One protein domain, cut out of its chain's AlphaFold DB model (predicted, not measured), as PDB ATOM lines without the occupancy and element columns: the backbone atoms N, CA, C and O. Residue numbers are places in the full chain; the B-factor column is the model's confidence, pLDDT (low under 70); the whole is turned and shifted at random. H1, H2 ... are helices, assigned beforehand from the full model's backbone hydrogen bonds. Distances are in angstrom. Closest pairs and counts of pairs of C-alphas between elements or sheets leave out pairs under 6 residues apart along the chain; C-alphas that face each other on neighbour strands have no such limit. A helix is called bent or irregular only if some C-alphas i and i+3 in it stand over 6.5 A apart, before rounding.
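This is residues 5 to 56 of the 56 residues of an uncharacterized protein of Flavobacterium marinum (UniProt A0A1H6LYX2). Helix H1 crosses the first part of the long helix H3, about perpendicular to it, with little H2 beside H1; residues 46 to 56, of which 46 to 55 belong to H3, stick out as a free arm. The printed part has 52 residues with three named helices, in the order H1, H2, H3, and no named strand: all helix. It is only just loose, close to compact, with a radius of gyration of the C-alphas of 12.0 A, and spans 38 by 21 by 14 A.

H1, residues 5 to 18, touches H2, residues 25 to 28, with residues 11 to 15 alone; the closest C-alphas, of Gly 11 and Glu 28, are 5.5 A apart. H3, residues 31 to 55, touches H1 with residues 33 to 42 alone, about perpendicular at 76 degrees; the closest C-alphas, of Gly 10 and Phe 41, are 4.2 A apart. H2 and H3 meet only through their link. Every O i to N i+4 pair in H1 is within hydrogen-bond range, and 19 of 21 in H3; H2 is too short for one.

H1, 19.7 A long, begins at C-alpha 5 (163.602, 130.283, 121.594). H3, 36.0 A long, ends at C-alpha 55 (138.354, 128.304, 108.170); it is irregular, with C-alphas 32 and 35 7.7 A apart.

The printed part has no cut, no long link and no printed residue under 70 in pLDDT.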
ATOM      1  N   ASP A   5     164.233 131.066 122.667       88.06
ATOM      2  CA  ASP A   5     163.602 130.283 121.594       88.06
ATOM      3  C   ASP A   5     162.445 131.028 120.899       88.06
ATOM      4  O   ASP A   5     162.330 131.017 119.674       88.06
ATOM      5  N   LEU A   6     161.602 131.733 121.667       89.12
ATOM      6  CA  LEU A   6     160.493 132.530 121.119       89.12
ATOM      7  C   LEU A   6     160.990 133.758 120.347       89.12
ATOM      8  O   LEU A   6     160.434 134.112 119.307       89.12
ATOM      9  N   SER A   7     162.039 134.408 120.854       91.94
ATOM     10  CA  SER A   7     162.698 135.513 120.157       91.94
ATOM     11  C   SER A   7     163.381 135.028 118.881       91.94
ATOM     12  O   SER A   7     163.293 135.679 117.846       91.94
ATOM     13  N   ASP A   8     164.010 133.862 118.901       93.69
ATOM     14  CA  ASP A   8     164.694 133.321 117.732       93.69
ATOM     15  C   ASP A   8     163.692 132.941 116.645       93.69
ATOM     16  O   ASP A   8     163.913 133.270 115.476       93.69
ATOM     17  N   LEU A   9     162.554 132.345 117.022       94.44
ATOM     18  CA  LEU A   9     161.474 132.035 116.088       94.44
ATOM     19  C   LEU A   9     160.841 133.309 115.511       94.44
ATOM     20  O   LEU A   9     160.592 133.398 114.311       94.44
ATOM     21  N   GLY A  10     160.621 134.319 116.350       94.25
ATOM     22  CA  GLY A  10     160.123 135.621 115.920       94.25
ATOM     23  C   GLY A  10     161.079 136.355 114.977       94.25
ATOM     24  O   GLY A  10     160.651 136.919 113.971       94.25
ATOM     25  N   GLY A  11     162.383 136.302 115.261       94.62
ATOM     26  CA  GLY A  11     163.436 136.841 114.399       94.62
ATOM     27  C   GLY A  11     163.543 136.086 113.077       94.62
ATOM     28  O   GLY A  11     163.704 136.709 112.029       94.62
ATOM     29  N   PHE A  12     163.364 134.763 113.103       95.44
ATOM     30  CA  PHE A  12     163.275 133.940 111.901       95.44
ATOM     31  C   PHE A  12     162.065 134.310 111.037       95.44
ATOM     32  O   PHE A  12     162.234 134.513 109.837       95.44
ATOM     33  N   LEU A  13     160.876 134.476 111.625       94.75
ATOM     34  CA  LEU A  13     159.674 134.922 110.907       94.75
ATOM     35  C   LEU A  13     159.864 136.314 110.291       94.75
ATOM     36  O   LEU A  13     159.555 136.527 109.119       94.75
ATOM     37  N   TRP A  14     160.432 137.252 111.052       94.06
ATOM     38  CA  TRP A  14     160.757 138.588 110.551       94.06
ATOM     39  C   TRP A  14     161.727 138.529 109.364       94.06
ATOM     40  O   TRP A  14     161.510 139.175 108.333       94.06
ATOM     41  N   TRP A  15     162.791 137.736 109.495       96.06
ATOM     42  CA  TRP A  15     163.771 137.543 108.438       96.06
ATOM     43  C   TRP A  15     163.137 136.914 107.197       96.06
ATOM     44  O   TRP A  15     163.301 137.449 106.106       96.06
ATOM     45  N   LEU A  16     162.347 135.852 107.364       94.25
ATOM     46  CA  LEU A  16     161.690 135.135 106.275       94.25
ATOM     47  C   LEU A  16     160.702 136.021 105.503       94.25
ATOM     48  O   LEU A  16     160.685 135.992 104.277       94.25
ATOM     49  N   CYS A  17     159.892 136.818 106.200       90.00
ATOM     50  CA  CYS A  17     158.808 137.574 105.572       90.00
ATOM     51  C   CYS A  17     159.228 138.957 105.057       90.00
ATOM     52  O   CYS A  17     158.676 139.428 104.066       90.00
ATOM     53  N   ILE A  18     160.183 139.626 105.715       90.56
ATOM     54  CA  ILE A  18     160.510 141.036 105.431       90.56
ATOM     55  C   ILE A  18     161.939 141.209 104.903       90.56
ATOM     56  O   ILE A  18     162.191 142.035 104.016       90.56
ATOM     57  N   LYS A  19     162.900 140.463 105.456       90.81
ATOM     58  CA  LYS A  19     164.342 140.647 105.204       90.81
ATOM     59  C   LYS A  19     164.994 139.467 104.484       90.81
ATOM     60  O   LYS A  19     166.215 139.342 104.531       90.81
ATOM     61  N   PHE A  20     164.212 138.658 103.773       86.75
ATOM     62  CA  PHE A  20     164.697 137.430 103.149       86.75
ATOM     63  C   PHE A  20     165.910 137.713 102.258       86.75
ATOM     64  O   PHE A  20     165.845 138.564 101.369       86.75
ATOM     65  N   CYS A  21     167.034 137.057 102.559       87.25
ATOM     66  CA  CYS A  21     168.338 137.259 101.911       87.25
ATOM     67  C   CYS A  21     168.901 138.702 101.926       87.25
ATOM     68  O   CYS A  21     169.911 138.958 101.278       87.25
ATOM     69  N   LYS A  22     168.290 139.651 102.651       89.56
ATOM     70  CA  LYS A  22     168.759 141.046 102.765       89.56
ATOM     71  C   LYS A  22     169.684 141.272 103.957       89.56
ATOM     72  O   LYS A  22     170.481 142.203 103.932       89.56
ATOM     73  N   THR A  23     169.546 140.471 105.007       92.50
ATOM     74  CA  THR A  23     170.389 140.508 106.212       92.50
ATOM     75  C   THR A  23     170.760 139.085 106.621       92.50
ATOM     76  O   THR A  23     170.151 138.131 106.130       92.50
ATOM     77  N   ASN A  24     171.759 138.901 107.489       94.12
ATOM     78  CA  ASN A  24     171.992 137.579 108.069       94.12
ATOM     79  C   ASN A  24     170.940 137.301 109.138       94.12
ATOM     80  O   ASN A  24     170.611 138.175 109.937       94.12
ATOM     81  N   LEU A  25     170.476 136.056 109.210       93.00
ATOM     82  CA  LEU A  25     169.523 135.633 110.234       93.00
ATOM     83  C   LEU A  25     170.052 135.896 111.656       93.00
ATOM     84  O   LEU A  25     169.316 136.393 112.502       93.00
ATOM     85  N   LYS A  26     171.348 135.649 111.887       91.38
ATOM     86  CA  LYS A  26     172.000 135.908 113.180       91.38
ATOM     87  C   LYS A  26     171.914 137.374 113.600       91.38
ATOM     88  O   LYS A  26     171.666 137.640 114.767       91.38
ATOM     89  N   ASP A  27     172.044 138.302 112.651       92.69
ATOM     90  CA  ASP A  27     171.941 139.740 112.925       92.69
ATOM     91  C   ASP A  27     170.506 140.138 113.289       92.69
ATOM     92  O   ASP A  27     170.283 141.183 113.889       92.69
ATOM     93  N   GLU A  28     169.502 139.349 112.899       91.56
ATOM     94  CA  GLU A  28     168.099 139.584 113.248       91.56
ATOM     95  C   GLU A  28     167.674 138.919 114.562       91.56
ATOM     96  O   GLU A  28     166.639 139.295 115.111       91.56
ATOM     97  N   GLN A  29     168.462 137.976 115.078       93.62
ATOM     98  CA  GLN A  29     168.221 137.247 116.330       93.62
ATOM     99  C   GLN A  29     169.030 137.805 117.517       93.62
ATOM    100  O   GLN A  29     169.075 137.201 118.584       93.62
ATOM    101  N   THR A  30     169.663 138.968 117.360       92.94
ATOM    102  CA  THR A  30     170.412 139.632 118.432       92.94
ATOM    103  C   THR A  30     169.497 140.182 119.537       92.94
ATOM    104  O   THR A  30     168.334 140.526 119.306       92.94
ATOM    105  N   GLU A  31     170.021 140.283 120.765       90.44
ATOM    106  CA  GLU A  31     169.238 140.684 121.947       90.44
ATOM    107  C   GLU A  31     168.641 142.094 121.857       90.44
ATOM    108  O   GLU A  31     167.564 142.341 122.399       90.44
ATOM    109  N   ASP A  32     169.281 143.016 121.134       92.81
ATOM    110  CA  ASP A  32     168.761 144.371 120.902       92.81
ATOM    111  C   ASP A  32     167.432 144.361 120.127       92.81
ATOM    112  O   ASP A  32     166.617 145.276 120.257       92.81
ATOM    113  N   LYS A  33     167.169 143.288 119.373       92.88
ATOM    114  CA  LYS A  33     165.946 143.088 118.585       92.88
ATOM    115  C   LYS A  33     164.932 142.179 119.275       92.88
ATOM    116  O   LYS A  33     163.869 141.921 118.704       92.88
ATOM    117  N   TRP A  34     165.199 141.745 120.508       91.25
ATOM    118  CA  TRP A  34     164.362 140.799 121.250       91.25
ATOM    119  C   TRP A  34     162.889 141.229 121.319       91.25
ATOM    120  O   TRP A  34     161.992 140.443 121.017       91.25
ATOM    121  N   SER A  35     162.627 142.505 121.624       93.06
ATOM    122  CA  SER A  35     161.258 143.037 121.718       93.06
ATOM    123  C   SER A  35     160.499 142.936 120.385       93.06
ATOM    124  O   SER A  35     159.364 142.456 120.349       93.06
ATOM    125  N   ARG A  36     161.148 143.308 119.272       93.56
ATOM    126  CA  ARG A  36     160.578 143.198 117.918       93.56
ATOM    127  C   ARG A  36     160.310 141.742 117.549       93.56
ATOM    128  O   ARG A  36     159.278 141.434 116.956       93.56
ATOM    129  N   ASN A  37     161.238 140.852 117.880       94.44
ATOM    130  CA  ASN A  37     161.122 139.446 117.542       94.44
ATOM    131  C   ASN A  37     159.961 138.787 118.299       94.44
ATOM    132  O   ASN A  37     159.116 138.152 117.670       94.44
ATOM    133  N   ILE A  38     159.835 139.025 119.610       94.44
ATOM    134  CA  ILE A  38     158.681 138.549 120.387       94.44
ATOM    135  C   ILE A  38     157.368 139.102 119.826       94.44
ATOM    136  O   ILE A  38     156.415 138.344 119.653       94.44
ATOM    137  N   LEU A  39     157.314 140.395 119.493       94.69
ATOM    138  CA  LEU A  39     156.117 140.985 118.891       94.69
ATOM    139  C   LEU A  39     155.763 140.304 117.561       94.69
ATOM    140  O   LEU A  39     154.600 139.990 117.318       94.69
ATOM    141  N   THR A  40     156.764 140.034 116.723       94.44
ATOM    142  CA  THR A  40     156.578 139.339 115.441       94.44
ATOM    143  C   THR A  40     156.012 137.940 115.655       94.44
ATOM    144  O   THR A  40     155.049 137.568 114.987       94.44
ATOM    145  N   PHE A  41     156.557 137.190 116.616       94.94
ATOM    146  CA  PHE A  41     156.052 135.866 116.972       94.94
ATOM    147  C   PHE A  41     154.586 135.916 117.424       94.94
ATOM    148  O   PHE A  41     153.765 135.149 116.924       94.94
ATOM    149  N   LEU A  42     154.233 136.852 118.315       95.06
ATOM    150  CA  LEU A  42     152.864 137.000 118.815       95.06
ATOM    151  C   LEU A  42     151.871 137.384 117.711       95.06
ATOM    152  O   LEU A  42     150.785 136.815 117.655       95.06
ATOM    153  N   MET A  43     152.241 138.313 116.822       95.06
ATOM    154  CA  MET A  43     151.390 138.717 115.695       95.06
ATOM    155  C   MET A  43     151.175 137.578 114.696       95.06
ATOM    156  O   MET A  43     150.060 137.376 114.225       95.06
ATOM    157  N   PHE A  44     152.221 136.809 114.383       94.75
ATOM    158  CA  PHE A  44     152.081 135.642 113.513       94.75
ATOM    159  C   PHE A  44     151.222 134.553 114.158       94.75
ATOM    160  O   PHE A  44     150.343 133.998 113.501       94.75
ATOM    161  N   GLY A  45     151.438 134.274 115.446       94.25
ATOM    162  CA  GLY A  45     150.657 133.291 116.191       94.25
ATOM    163  C   GLY A  45     149.170 133.647 116.253       94.25
ATOM    164  O   GLY A  45     148.326 132.790 115.991       94.25
ATOM    165  N   SER A  46     148.836 134.912 116.533       95.31
ATOM    166  CA  SER A  46     147.443 135.371 116.566       95.31
ATOM    167  C   SER A  46     146.793 135.360 115.184       95.31
ATOM    168  O   SER A  46     145.646 134.938 115.062       95.31
ATOM    169  N   PHE A  47     147.528 135.744 114.137       94.75
ATOM    170  CA  PHE A  47     147.040 135.682 112.761       94.75
ATOM    171  C   PHE A  47     146.726 134.245 112.328       94.75
ATOM    172  O   PHE A  47     145.647 133.987 111.800       94.75
ATOM    173  N   ILE A  48     147.623 133.291 112.599       94.38
ATOM    174  CA  ILE A  48     147.391 131.869 112.294       94.38
ATOM    175  C   ILE A  48     146.187 131.339 113.082       94.38
ATOM    176  O   ILE A  48     145.321 130.690 112.501       94.38
ATOM    177  N   GLY A  49     146.098 131.649 114.381       96.25
ATOM    178  CA  GLY A  49     144.957 131.259 115.212       96.25
ATOM    179  C   GLY A  49     143.628 131.806 114.681       96.25
ATOM    180  O   GLY A  49     142.651 131.065 114.588       96.25
ATOM    181  N   PHE A  50     143.611 133.070 114.252       96.00
ATOM    182  CA  PHE A  50     142.450 133.678 113.606       96.00
ATOM    183  C   PHE A  50     142.082 132.959 112.300       96.00
ATOM    184  O   PHE A  50     140.933 132.555 112.136       96.00
ATOM    185  N   MET A  51     143.047 132.727 111.405       96.31
ATOM    186  CA  MET A  51     142.805 132.025 110.138       96.31
ATOM    187  C   MET A  51     142.226 130.623 110.353       96.31
ATOM    188  O   MET A  51     141.275 130.254 109.673       96.31
ATOM    189  N   ILE A  52     142.744 129.864 111.325       96.94
ATOM    190  CA  ILE A  52     142.202 128.541 111.674       96.94
ATOM    191  C   ILE A  52     140.753 128.667 112.152       96.94
ATOM    192  O   ILE A  52     139.900 127.914 111.692       96.94
ATOM    193  N   SER A  53     140.462 129.633 113.030       95.75
ATOM    194  CA  SER A  53     139.109 129.835 113.566       95.75
ATOM    195  C   SER A  53     138.075 130.261 112.522       95.75
ATOM    196  O   SER A  53     136.902 129.963 112.682       95.75
ATOM    197  N   VAL A  54     138.500 130.955 111.461       95.00
ATOM    198  CA  VAL A  54     137.620 131.386 110.361       95.00
ATOM    199  C   VAL A  54     137.405 130.272 109.334       95.00
ATOM    200  O   VAL A  54     136.370 130.241 108.676       95.00
ATOM    201  N   LEU A  55     138.387 129.385 109.161       87.75
ATOM    202  CA  LEU A  55     138.354 128.304 108.170       87.75
ATOM    203  C   LEU A  55     137.758 126.985 108.699       87.75
ATOM    204  O   LEU A  55     137.601 126.057 107.906       87.75
ATOM    205  N   THR A  56     137.463 126.893 110.000       80.06
ATOM    206  CA  THR A  56     136.849 125.726 110.665       80.06
ATOM    207  C   THR A  56     135.370 125.978 110.914       80.06
ATOM    208  O   THR A  56     134.570 125.045 110.682       80.06
TER     209      THR A  56